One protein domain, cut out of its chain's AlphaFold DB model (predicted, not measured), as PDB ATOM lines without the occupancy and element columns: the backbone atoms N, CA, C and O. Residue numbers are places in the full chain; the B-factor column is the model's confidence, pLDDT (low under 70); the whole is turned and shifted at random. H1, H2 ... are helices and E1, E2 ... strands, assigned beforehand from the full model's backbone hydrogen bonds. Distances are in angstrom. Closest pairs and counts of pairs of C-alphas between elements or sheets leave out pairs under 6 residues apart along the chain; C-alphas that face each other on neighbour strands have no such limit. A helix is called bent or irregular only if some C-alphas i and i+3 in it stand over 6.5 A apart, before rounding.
ATOM      1  N   ALA A  40      16.670  -9.683  28.920       84.31
ATOM      2  CA  ALA A  40      15.579 -10.643  29.058       84.31
ATOM      3  C   ALA A  40      14.277 -10.133  28.419       84.31
ATOM      4  O   ALA A  40      13.671 -10.877  27.662       84.31
ATOM      5  N   ASP A  41      13.927  -8.860  28.638       85.56
ATOM      6  CA  ASP A  41      12.688  -8.245  28.139       85.56
ATOM      7  C   ASP A  41      12.613  -8.229  26.604       85.56
ATOM      8  O   ASP A  41      11.533  -8.309  26.032       85.56
ATOM      9  N   VAL A  42      13.763  -8.127  25.927       83.56
ATOM     10  CA  VAL A  42      13.844  -8.161  24.458       83.56
ATOM     11  C   VAL A  42      13.852  -9.598  23.942       83.56
ATOM     12  O   VAL A  42      13.219  -9.915  22.938       83.56
ATOM     13  N   LEU A  43      14.598 -10.478  24.609       85.50
ATOM     14  CA  LEU A  43      14.793 -11.855  24.160       85.50
ATOM     15  C   LEU A  43      13.571 -12.745  24.415       85.50
ATOM     16  O   LEU A  43      13.424 -13.746  23.720       85.50
ATOM     17  N   SER A  44      12.705 -12.382  25.367       86.12
ATOM     18  CA  SER A  44      11.448 -13.084  25.653       86.12
ATOM     19  C   SER A  44      10.336 -12.804  24.642       86.12
ATOM     20  O   SER A  44       9.314 -13.486  24.671       86.12
ATOM     21  N   LEU A  45      10.488 -11.788  23.788       88.06
ATOM     22  CA  LEU A  45       9.487 -11.452  22.779       88.06
ATOM     23  C   LEU A  45       9.510 -12.460  21.627       88.06
ATOM     24  O   LEU A  45      10.572 -12.933  21.211       88.06
ATOM     25  N   ALA A  46       8.324 -12.758  21.094       86.25
ATOM     26  CA  ALA A  46       8.181 -13.575  19.899       86.25
ATOM     27  C   ALA A  46       8.841 -12.872  18.707       86.25
ATOM     28  O   ALA A  46       8.640 -11.679  18.494       86.25
ATOM     29  N   VAL A  47       9.648 -13.616  17.954       88.38
ATOM     30  CA  VAL A  47      10.399 -13.075  16.822       88.38
ATOM     31  C   VAL A  47       9.486 -12.943  15.609       88.38
ATOM     32  O   VAL A  47       8.892 -13.932  15.184       88.38
ATOM     33  N   THR A  48       9.435 -11.747  15.026       89.12
ATOM     34  CA  THR A  48       8.687 -11.470  13.793       89.12
ATOM     35  C   THR A  48       9.670 -11.209  12.659       89.12
ATOM     36  O   THR A  48      10.532 -10.340  12.774       89.12
ATOM     37  N   VAL A  49       9.562 -11.962  11.565       88.56
ATOM     38  CA  VAL A  49      10.431 -11.801  10.392       88.56
ATOM     39  C   VAL A  49       9.739 -10.895   9.377       88.56
ATOM     40  O   VAL A  49       8.629 -11.195   8.950       88.56
ATOM     41  N   LEU A  50      10.399  -9.801   9.008       87.75
ATOM     42  CA  LEU A  50       9.925  -8.853   8.002       87.75
ATOM     43  C   LEU A  50      10.297  -9.325   6.597       87.75
ATOM     44  O   LEU A  50      11.359  -9.934   6.392       87.75
ATOM     45  N   ALA A  51       9.449  -9.008   5.624       85.38
ATOM     46  CA  ALA A  51       9.708  -9.308   4.226       85.38
ATOM     47  C   ALA A  51      10.910  -8.500   3.684       85.38
ATOM     48  O   ALA A  51      11.284  -7.455   4.232       85.38
ATOM     49  N   PRO A  52      11.556  -8.959   2.596       83.81
ATOM     50  CA  PRO A  52      12.633  -8.209   1.962       83.81
ATOM     51  C   PRO A  52      12.186  -6.799   1.556       83.81
ATOM     52  O   PRO A  52      11.181  -6.625   0.874       83.81
ATOM     53  N   GLY A  53      12.952  -5.783   1.955       79.38
ATOM     54  CA  GLY A  53      12.641  -4.376   1.686       79.38
ATOM     55  C   GLY A  53      11.605  -3.739   2.619       79.38
ATOM     56  O   GLY A  53      11.450  -2.520   2.569       79.38
ATOM     57  N   GLU A  54      10.955  -4.512   3.489       86.75
ATOM     58  CA  GLU A  54      10.023  -3.999   4.494       86.75
ATOM     59  C   GLU A  54      10.773  -3.278   5.626       86.75
ATOM     60  O   GLU A  54      11.918  -3.608   5.969       86.75
ATOM     61  N   VAL A  55      10.133  -2.237   6.154       86.62
ATOM     62  CA  VAL A  55      10.677  -1.244   7.083       86.62
ATOM     63  C   VAL A  55       9.623  -1.036   8.169       86.62
ATOM     64  O   VAL A  55       8.437  -0.980   7.860       86.62
ATOM     65  N   LEU A  56      10.051  -0.932   9.427       86.50
ATOM     66  CA  LEU A  56       9.144  -0.726  10.558       86.50
ATOM     67  C   LEU A  56       8.523   0.670  10.524       86.50
ATOM     68  O   LEU A  56       9.184   1.631  10.116       86.50
ATOM     69  N   ASN A  57       7.297   0.797  11.021       87.00
ATOM     70  CA  ASN A  57       6.718   2.111  11.292       87.00
ATOM     71  C   ASN A  57       7.465   2.793  12.454       87.00
ATOM     72  O   ASN A  57       8.066   2.125  13.297       87.00
ATOM     73  N   GLU A  58       7.414   4.125  12.540       80.62
ATOM     74  CA  GLU A  58       8.064   4.859  13.642       80.62
ATOM     75  C   GLU A  58       7.526   4.428  15.021       80.62
ATOM     76  O   GLU A  58       8.293   4.303  15.974       80.62
ATOM     77  N   ASP A  59       6.234   4.090  15.103       80.38
ATOM     78  CA  ASP A  59       5.593   3.577  16.323       80.38
ATOM     79  C   ASP A  59       6.112   2.184  16.736       80.38
ATOM     80  O   ASP A  59       6.083   1.816  17.912       80.38
ATOM     81  N   GLU A  60       6.627   1.409  15.779       81.75
ATOM     82  CA  GLU A  60       7.201   0.075  15.995       81.75
ATOM     83  C   GLU A  60       8.708   0.135  16.298       81.75
ATOM     84  O   GLU A  60       9.285  -0.838  16.792       81.75
ATOM     85  N   LEU A  61       9.356   1.286  16.073       83.25
ATOM     86  CA  LEU A  61      10.782   1.526  16.319       83.25
ATOM     87  C   LEU A  61      11.071   1.903  17.787       83.25
ATOM     88  O   LEU A  61      11.988   2.669  18.094       83.25
ATOM     89  N   VAL A  62      10.294   1.345  18.715       84.00
ATOM     90  CA  VAL A  62      10.400   1.594  20.155       84.00
ATOM     91  C   VAL A  62      10.799   0.308  20.883       84.00
ATOM     92  O   VAL A  62      10.285  -0.780  20.623       84.00
ATOM     93  N   MET A  63      11.756   0.414  21.809       84.06
ATOM     94  CA  MET A  63      12.181  -0.714  22.644       84.06
ATOM     95  C   MET A  63      11.150  -1.027  23.742       84.06
ATOM     96  O   MET A  63      10.645  -0.092  24.364       84.06
ATOM     97  N   PRO A  64      10.919  -2.314  24.081       84.50
ATOM     98  CA  PRO A  64      11.651  -3.506  23.629       84.50
ATOM     99  C   PRO A  64      11.164  -4.147  22.317       84.50
ATOM    100  O   PRO A  64      11.878  -4.995  21.779       84.50
ATOM    101  N   GLN A  65       9.999  -3.749  21.795       85.19
ATOM    102  CA  GLN A  65       9.323  -4.379  20.653       85.19
ATOM    103  C   GLN A  65      10.180  -4.368  19.386       85.19
ATOM    104  O   GLN A  65      10.294  -5.393  18.718       85.19
ATOM    105  N   ALA A  66      10.877  -3.263  19.116       85.44
ATOM    106  CA  ALA A  66      11.751  -3.136  17.952       85.44
ATOM    107  C   ALA A  66      12.852  -4.220  17.894       85.44
ATOM    108  O   ALA A  66      13.277  -4.632  16.816       85.44
ATOM    109  N   GLY A  67      13.303  -4.729  19.048       84.12
ATOM    110  CA  GLY A  67      14.312  -5.791  19.130       84.12
ATOM    111  C   GLY A  67      13.787  -7.203  18.828       84.12
ATOM    112  O   GLY A  67      14.584  -8.139  18.738       84.12
ATOM    113  N   ALA A  68      12.473  -7.378  18.676       88.06
ATOM    114  CA  ALA A  68      11.859  -8.649  18.303       88.06
ATOM    115  C   ALA A  68      11.822  -8.870  16.780       88.06
ATOM    116  O   ALA A  68      11.729 -10.012  16.331       88.06
ATOM    117  N   PHE A  69      11.935  -7.797  15.993       89.00
ATOM    118  CA  PHE A  69      11.890  -7.872  14.538       89.00
ATOM    119  C   PHE A  69      13.220  -8.328  13.939       89.00
ATOM    120  O   PHE A  69      14.304  -7.924  14.382       89.00
ATOM    121  N   VAL A  70      13.117  -9.171  12.912       89.00
ATOM    122  CA  VAL A  70      14.236  -9.657  12.106       89.00
ATOM    123  C   VAL A  70      14.030  -9.238  10.660       89.00
ATOM    124  O   VAL A  70      13.052  -9.620  10.024       89.00
ATOM    125  N   PHE A  71      14.958  -8.445  10.137       89.06
ATOM    126  CA  PHE A  71      14.933  -7.968   8.761       89.06
ATOM    127  C   PHE A  71      15.474  -9.042   7.816       89.06
ATOM    128  O   PHE A  71      16.562  -9.580   8.044       89.06
ATOM    129  N   SER A  72      14.758  -9.294   6.723       86.25
ATOM    130  CA  SER A  72      15.237 -10.143   5.628       86.25
ATOM    131  C   SER A  72      16.016  -9.322   4.597       86.25
ATOM    132  O   SER A  72      15.642  -8.190   4.277       86.25
ATOM    133  N   ALA A  73      17.106  -9.890   4.075       81.62
ATOM    134  CA  ALA A  73      17.900  -9.274   3.013       81.62
ATOM    135  C   ALA A  73      17.168  -9.321   1.659       81.62
ATOM    136  O   ALA A  73      16.362 -10.215   1.408       81.62
ATOM    137  N   CYS A  74      17.461  -8.360   0.783       79.44
ATOM    138  CA  CYS A  74      16.931  -8.297  -0.576       79.44
ATOM    139  C   CYS A  74      17.714  -9.220  -1.529       79.44
ATOM    140  O   CYS A  74      18.939  -9.310  -1.452       79.44
ATOM    141  N   GLU A  75      17.009  -9.867  -2.461       70.31
ATOM    142  CA  GLU A  75      17.597 -10.613  -3.587       70.31
ATOM    143  C   GLU A  75      17.845  -9.692  -4.805       70.31
ATOM    144  O   GLU A  75      17.091  -8.731  -4.985       70.31
ATOM    145  N   PRO A  76      18.851  -9.957  -5.675       56.12
ATOM    146  CA  PRO A  76      19.733 -11.123  -5.694       56.12
ATOM    147  C   PRO A  76      21.092 -10.883  -5.010       56.12
ATOM    148  O   PRO A  76      21.769  -9.873  -5.216       56.12
ATOM    149  N   TYR A  77      21.507 -11.892  -4.242       57.97
ATOM    150  CA  TYR A  77      22.748 -11.985  -3.470       57.97
ATOM    151  C   TYR A  77      24.002 -11.984  -4.354       57.97
ATOM    152  O   TYR A  77      24.618 -13.023  -4.588       57.97
ATOM    153  N   SER A  78      24.419 -10.825  -4.855       52.09
ATOM    154  CA  SER A  78      25.627 -10.768  -5.685       52.09
ATOM    155  C   SER A  78      26.914 -10.696  -4.851       52.09
ATOM    156  O   SER A  78      27.939 -11.215  -5.294       52.09
ATOM    157  N   ARG A  79      26.893 -10.112  -3.634       54.47
ATOM    158  CA  ARG A  79      28.084  -9.989  -2.753       54.47
ATOM    159  C   ARG A  79      27.804  -9.986  -1.236       54.47
ATOM    160  O   ARG A  79      28.635  -9.509  -0.460       54.47
ATOM    161  N   GLY A  80      26.675 -10.535  -0.786       60.38
ATOM    162  CA  GLY A  80      26.348 -10.703   0.638       60.38
ATOM    163  C   GLY A  80      24.903 -10.336   0.980       60.38
ATOM    164  O   GLY A  80      24.104 -10.088   0.090       60.38
ATOM    165  N   LEU A  81      24.569 -10.323   2.281       66.69
ATOM    166  CA  LEU A  81      23.276  -9.827   2.780       66.69
ATOM    167  C   LEU A  81      23.122  -8.341   2.403       66.69
ATOM    168  O   LEU A  81      23.745  -7.484   3.055       66.69
ATOM    169  N   ASP A  82      22.335  -8.070   1.365       76.75
ATOM    170  CA  ASP A  82      22.071  -6.739   0.826       76.75
ATOM    171  C   ASP A  82      20.747  -6.206   1.384       76.75
ATOM    172  O   ASP A  82      19.660  -6.604   0.985       76.75
ATOM    173  N   PHE A  83      20.848  -5.304   2.361       84.69
ATOM    174  CA  PHE A  83      19.708  -4.591   2.941       84.69
ATOM    175  C   PHE A  83      19.537  -3.224   2.280       84.69
ATOM    176  O   PHE A  83      20.534  -2.577   1.915       84.69
ATOM    177  N   THR A  84      18.297  -2.740   2.193       85.69
ATOM    178  CA  THR A  84      18.029  -1.378   1.709       85.69
ATOM    179  C   THR A  84      18.645  -0.335   2.649       85.69
ATOM    180  O   THR A  84      18.920  -0.598   3.824       85.69
ATOM    181  N   ALA A  85      18.880   0.884   2.155       84.62
ATOM    182  CA  ALA A  85      19.415   1.963   2.990       84.62
ATOM    183  C   ALA A  85      18.498   2.287   4.189       84.62
ATOM    184  O   ALA A  85      18.993   2.606   5.270       84.62
ATOM    185  N   ALA A  86      17.178   2.163   4.010       85.94
ATOM    186  CA  ALA A  86      16.189   2.356   5.068       85.94
ATOM    187  C   ALA A  86      16.286   1.261   6.144       85.94
ATOM    188  O   ALA A  86      16.411   1.582   7.326       85.94
ATOM    189  N   GLN A  87      16.356  -0.012   5.739       88.69
ATOM    190  CA  GLN A  87      16.550  -1.134   6.663       88.69
ATOM    191  C   GLN A  87      17.857  -0.991   7.451       88.69
ATOM    192  O   GLN A  87      17.855  -1.080   8.676       88.69
ATOM    193  N   LYS A  88      18.973  -0.663   6.783       89.06
ATOM    194  CA  LYS A  88      20.270  -0.438   7.454       89.06
ATOM    195  C   LYS A  88      20.180   0.637   8.539       89.06
ATOM    196  O   LYS A  88      20.729   0.444   9.621       89.06
ATOM    197  N   ARG A  89      19.478   1.747   8.278       87.25
ATOM    198  CA  ARG A  89      19.260   2.815   9.270       87.25
ATOM    199  C   ARG A  89      18.496   2.303  10.486       87.25
ATOM    200  O   ARG A  89      18.968   2.492  11.603       87.25
ATOM    201  N   GLN A  90      17.372   1.619  10.283       89.19
ATOM    202  CA  GLN A  90      16.574   1.082  11.389       89.19
ATOM    203  C   GLN A  90      17.338   0.038  12.200       89.19
ATOM    204  O   GLN A  90      17.380   0.120  13.425       89.19
ATOM    205  N   MET A  91      18.031  -0.879  11.529       90.69
ATOM    206  CA  MET A  91      18.861  -1.891  12.177       90.69
ATOM    207  C   MET A  91      19.957  -1.267  13.045       90.69
ATOM    208  O   MET A  91      20.185  -1.708  14.171       90.69
ATOM    209  N   VAL A  92      20.619  -0.212  12.559       90.25
ATOM    210  CA  VAL A  92      21.617   0.533  13.338       90.25
ATOM    211  C   VAL A  92      20.969   1.225  14.543       90.25
ATOM    212  O   VAL A  92      21.522   1.169  15.646       90.25
ATOM    213  N   THR A  93      19.795   1.837  14.370       88.75
ATOM    214  CA  THR A  93      19.042   2.483  15.458       88.75
ATOM    215  C   THR A  93      18.668   1.481  16.551       88.75
ATOM    216  O   THR A  93      19.025   1.691  17.714       88.75
ATOM    217  N   ILE A  94      18.059   0.353  16.180       89.25
ATOM    218  CA  ILE A  94      17.679  -0.733  17.098       89.25
ATOM    219  C   ILE A  94      18.921  -1.264  17.819       89.25
ATOM    220  O   ILE A  94      18.958  -1.328  19.048       89.25
ATOM    221  N   TYR A  95      20.004  -1.541  17.085       90.12
ATOM    222  CA  TYR A  95      21.248  -2.047  17.665       90.12
ATOM    223  C   TYR A  95      21.867  -1.120  18.720       90.12
ATOM    224  O   TYR A  95      22.479  -1.582  19.694       90.12
ATOM    225  N   ARG A  96      21.732   0.201  18.567       84.25
ATOM    226  CA  ARG A  96      22.222   1.161  19.569       84.25
ATOM    227  C   ARG A  96      21.359   1.175  20.824       84.25
ATOM    228  O   ARG A  96      21.931   1.274  21.910       84.25
ATOM    229  N   GLN A  97      20.045   1.036  20.672       86.44
ATOM    230  CA  GLN A  97      19.089   1.015  21.780       86.44
ATOM    231  C   GLN A  97      19.050  -0.337  22.518       86.44
ATOM    232  O   GLN A  97      18.661  -0.385  23.685       86.44
ATOM    233  N   LEU A  98      19.509  -1.423  21.884       87.50
ATOM    234  CA  LEU A  98      19.568  -2.748  22.501       87.50
ATOM    235  C   LEU A  98      20.459  -2.779  23.762       87.50
ATOM    236  O   LEU A  98      21.574  -2.238  23.762       87.50
ATOM    237  N   PRO A  99      20.037  -3.480  24.830       86.88
ATOM    238  CA  PRO A  99      20.896  -3.756  25.974       86.88
ATOM    239  C   PRO A  99      22.039  -4.694  25.565       86.88
ATOM    240  O   PRO A  99      21.861  -5.583  24.735       86.88
ATOM    241  N   TYR A 100      23.220  -4.525  26.172       82.50
ATOM    242  CA  TYR A 100      24.451  -5.234  25.774       82.50
ATOM    243  C   TYR A 100      24.276  -6.760  25.663       82.50
ATOM    244  O   TYR A 100      24.731  -7.353  24.690       82.50
ATOM    245  N   GLY A 101      23.546  -7.377  26.598       85.06
ATOM    246  CA  GLY A 101      23.293  -8.824  26.597       85.06
ATOM    247  C   GLY A 101      22.395  -9.342  25.464       85.06
ATOM    248  O   GLY A 101      22.410 -10.537  25.204       85.06
ATOM    249  N   ALA A 102      21.637  -8.480  24.776       87.00
ATOM    250  CA  ALA A 102      20.767  -8.876  23.660       87.00
ATOM    251  C   ALA A 102      21.403  -8.640  22.279       87.00
ATOM    252  O   ALA A 102      20.938  -9.193  21.286       87.00
ATOM    253  N   LYS A 103      22.476  -7.838  22.199       90.31
ATOM    254  CA  LYS A 103      23.087  -7.413  20.927       90.31
ATOM    255  C   LYS A 103      23.626  -8.569  20.089       90.31
ATOM    256  O   LYS A 103      23.404  -8.576  18.886       90.31
ATOM    257  N   GLY A 104      24.327  -9.517  20.718       87.56
ATOM    258  CA  GLY A 104      24.904 -10.673  20.021       87.56
ATOM    259  C   GLY A 104      23.824 -11.560  19.408       87.56
ATOM    260  O   GLY A 104      23.787 -11.734  18.200       87.56
ATOM    261  N   ILE A 105      22.864 -11.996  20.227       88.44
ATOM    262  CA  ILE A 105      21.760 -12.857  19.780       88.44
ATOM    263  C   ILE A 105      20.931 -12.172  18.685       88.44
ATOM    264  O   ILE A 105      20.524 -12.808  17.717       88.44
ATOM    265  N   TRP A 106      20.682 -10.867  18.815       91.88
ATOM    266  CA  TRP A 106      19.954 -10.120  17.794       91.88
ATOM    267  C   TRP A 106      20.723 -10.038  16.466       91.88
ATOM    268  O   TRP A 106      20.117 -10.193  15.409       91.88
ATOM    269  N   LEU A 107      22.047  -9.854  16.498       90.44
ATOM    270  CA  LEU A 107      22.895  -9.911  15.300       90.44
ATOM    271  C   LEU A 107      22.879 -11.300  14.646       90.44
ATOM    272  O   LEU A 107      22.741 -11.394  13.424       90.44
ATOM    273  N   ASP A 108      22.956 -12.358  15.456       87.56
ATOM    274  CA  ASP A 108      22.959 -13.747  14.986       87.56
ATOM    275  C   ASP A 108      21.661 -14.098  14.248       87.56
ATOM    276  O   ASP A 108      21.707 -14.741  13.200       87.56
ATOM    277  N   ARG A 109      20.507 -13.591  14.714       87.00
ATOM    278  CA  ARG A 109      19.208 -13.753  14.025       87.00
ATOM    279  C   ARG A 109      19.207 -13.215  12.590       87.00
ATOM    280  O   ARG A 109      18.428 -13.686  11.773       87.00
ATOM    281  N   HIS A 110      20.071 -12.248  12.287       86.19
ATOM    282  CA  HIS A 110      20.205 -11.643  10.960       86.19
ATOM    283  C   HIS A 110      21.381 -12.219  10.152       86.19
ATOM    284  O   HIS A 110      21.642 -11.753   9.043       86.19
ATOM    285  N   GLY A 111      22.147 -13.165  10.712       84.12
ATOM    286  CA  GLY A 111      23.399 -13.644  10.118       84.12
ATOM    287  C   GLY A 111      24.451 -12.538   9.959       84.12
ATOM    288  O   GLY A 111      25.257 -12.566   9.025       84.12
ATOM    289  N   LEU A 112      24.416 -11.517  10.822       84.75
ATOM    290  CA  LEU A 112      25.276 -10.339  10.737       84.75
ATOM    291  C   LEU A 112      26.386 -10.361  11.783       84.75
ATOM    292  O   LEU A 112      26.199 -10.761  12.923       84.75
ATOM    293  N   TYR A 113      27.536  -9.801  11.415       84.94
ATOM    294  CA  TYR A 113      28.627  -9.537  12.349       84.94
ATOM    295  C   TYR A 113      28.565  -8.093  12.841       84.94
ATOM    296  O   TYR A 113      28.286  -7.178  12.060       84.94
ATOM    297  N   GLY A 114      28.917  -7.859  14.109       83.38
ATOM    298  CA  GLY A 114      28.890  -6.518  14.709       83.38
ATOM    299  C   GLY A 114      29.672  -5.474  13.902       83.38
ATOM    300  O   GLY A 114      29.211  -4.346  13.748       83.38
ATOM    301  N   VAL A 115      30.797  -5.869  13.290       85.12
ATOM    302  CA  VAL A 115      31.611  -5.011  12.406       85.12
ATOM    303  C   VAL A 115      30.793  -4.432  11.245       85.12
ATOM    304  O   VAL A 115      30.959  -3.263  10.902       85.12
ATOM    305  N   LYS A 116      29.877  -5.215  10.661       86.25
ATOM    306  CA  LYS A 116      29.052  -4.787   9.521       86.25
ATOM    307  C   LYS A 116      28.051  -3.702   9.936       86.25
ATOM    308  O   LYS A 116      27.947  -2.691   9.249       86.25
ATOM    309  N   ILE A 117      27.414  -3.847  11.103       87.25
ATOM    310  CA  ILE A 117      26.542  -2.807  11.674       87.25
ATOM    311  C   ILE A 117      27.325  -1.552  12.064       87.25
ATOM    312  O   ILE A 117      26.855  -0.442  11.819       87.25
ATOM    313  N   PHE A 118      28.523  -1.697  12.636       85.75
ATOM    314  CA  PHE A 118      29.356  -0.537  12.959       85.75
ATOM    315  C   PHE A 118      29.750   0.251  11.710       85.75
ATOM    316  O   PHE A 118      29.662   1.477  11.724       85.75
ATOM    317  N   ARG A 119      30.114  -0.441  10.625       87.19
ATOM    318  CA  ARG A 119      30.429   0.192   9.342       87.19
ATOM    319  C   ARG A 119      29.234   0.962   8.776       87.19
ATOM    320  O   ARG A 119      29.398   2.109   8.376       87.19
ATOM    321  N   TRP A 120      28.034   0.386   8.811       88.19
ATOM    322  CA  TRP A 120      26.823   1.112   8.408       88.19
ATOM    323  C   TRP A 120      26.549   2.325   9.297       88.19
ATOM    324  O   TRP A 120      26.168   3.376   8.797       88.19
ATOM    325  N   GLY A 121      26.793   2.218  10.606       84.94
ATOM    326  CA  GLY A 121      26.711   3.362  11.512       84.94
ATOM    327  C   GLY A 121      27.657   4.497  11.113       84.94
ATOM    328  O   GLY A 121      27.238   5.650  11.093       84.94
ATOM    329  N   GLN A 122      28.896   4.177  10.732       83.94
ATOM    330  CA  GLN A 122      29.864   5.167  10.249       83.94
ATOM    331  C   GLN A 122      29.435   5.811   8.924       83.94
ATOM    332  O   GLN A 122      29.520   7.029   8.793       83.94
ATOM    333  N   GLU A 123      28.924   5.023   7.971       83.06
ATOM    334  CA  GLU A 123      28.374   5.523   6.697       83.06
ATOM    335  C   GLU A 123      27.168   6.462   6.913       83.06
ATOM    336  O   GLU A 123      26.912   7.346   6.101       83.06
ATOM    337  N   LEU A 124      26.460   6.316   8.038       79.50
ATOM    338  CA  LEU A 124      25.362   7.187   8.472       79.50
ATOM    339  C   LEU A 124      25.817   8.371   9.345       79.50
ATOM    340  O   LEU A 124      24.976   9.079   9.899       79.50
ATOM    341  N   GLY A 125      27.127   8.589   9.500       76.50
ATOM    342  CA  GLY A 125      27.688   9.688  10.294       76.50
ATOM    343  C   GLY A 125      27.639   9.471  11.810       76.50
ATOM    344  O   GLY A 125      27.892  10.399  12.579       76.50
ATOM    345  N   LEU A 126      27.326   8.259  12.280       76.38
ATOM    346  CA  LEU A 126      27.310   7.959  13.707       76.38
ATOM    347  C   LEU A 126      28.730   7.735  14.223       76.38
ATOM    348  O   LEU A 126      29.446   6.828  13.796       76.38
ATOM    349  N   MET A 127      29.102   8.544  15.210       65.25
ATOM    350  CA  MET A 127      30.380   8.434  15.904       65.25
ATOM    351  C   MET A 127      30.501   7.086  16.627       65.25
ATOM    352  O   MET A 127      29.583   6.646  17.327       65.25
TER     353      MET A 127
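AT A GLANCE: This is residues 40 to 127 of the 303 residues of an uncharacterized protein of Helicobacter pylori (UniProt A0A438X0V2). A short two-strand ribbon, E1 beside E2, lies on one side of the domain and H5 on the opposite side, with H3, the longest helix, between E2 and H5. H4 runs back loosely beside H3, the small helices H1 and H2 meet near one end, and H1 and the loop of residues 76 to 81 lie at opposite ends of the longest axis. The printed part has 88 residues, with five named helices and two named strands in the order H1 E1 H2 E2 H3 H4 H5. The sheet is parallel and the class is mostly helix. The whole is compact, with a radius of gyration of the C-alphas of 12.3 A and spans of 36 by 29 by 24 A.

HOW THE PARTS SIT: E1, residues 48 to 50, and E2, residues 69 to 71, are parallel neighbours at 29 degrees, with N 50 and O 70 within hydrogen-bond range at 2.8 A, as are N 70 and O 48 at 2.8 A. With H2, residues 65 to 68, they form a strand-helix-strand unit, two parallel neighbour strands with a helix between them along the chain. The closest C-alphas of E2 and H3, residues 85 to 97, are those of Phe 71 and Gln 87, 7.3 A apart. H3 touches H5, residues 114 to 123, with residues 88 to 92 alone, at a steep tilt of 64 degrees, opposite ways; their closest C-alphas, of Val 92 and Gly 121, are 6.1 A apart. H4, residues 100 to 109, is close to H3 but not clearly touching, the C-alphas of Tyr 95 and Lys 103 being the closest at 6.5 A, at a shallow tilt of 32 degrees, opposite ways. H4 is irregular: C-alphas 101 and 104 are 7.0 A apart. H1, residues 40 to 43, touches H2, with the C-alphas of Val 42 and Gly 67 closest at 5.9 A. H1 and H4 only just touch, with 3 pairs of C-alphas within 8 A, the closest being Leu 43 and Ala 102 at 6.7 A. H1 and H5 are apart. In H3 and H5 every O i to N i+4 pair is within hydrogen-bond range, in H4 4 of 6 are, and H1 and H2 are too short for such a pair.

IN THESE COORDINATES: E1 and E2 are each 6.5 A from first to last C-alpha. H3 is 18.8 A long, H4 15.4 A, H5 14.5 A, H2 5.5 A and H1 5.1 A. H1 begins at C-alpha 40, (15.579, -10.643, 29.058), H3 begins at C-alpha 85, (19.415, 1.963, 2.990), and H5 ends at C-alpha 123, (28.374, 5.523, 6.697).

THE WHOLE: The two C-alphas farthest apart, of Asp 41 and Ser 78, are 36.3 A apart. The printed part has no cut. The links E1 to H2 and E2 to H3 are long, with 14 and 13 residues. Mean pLDDT of the printed part is 83.4; residues 76 to 81 and residue 127 are under 70.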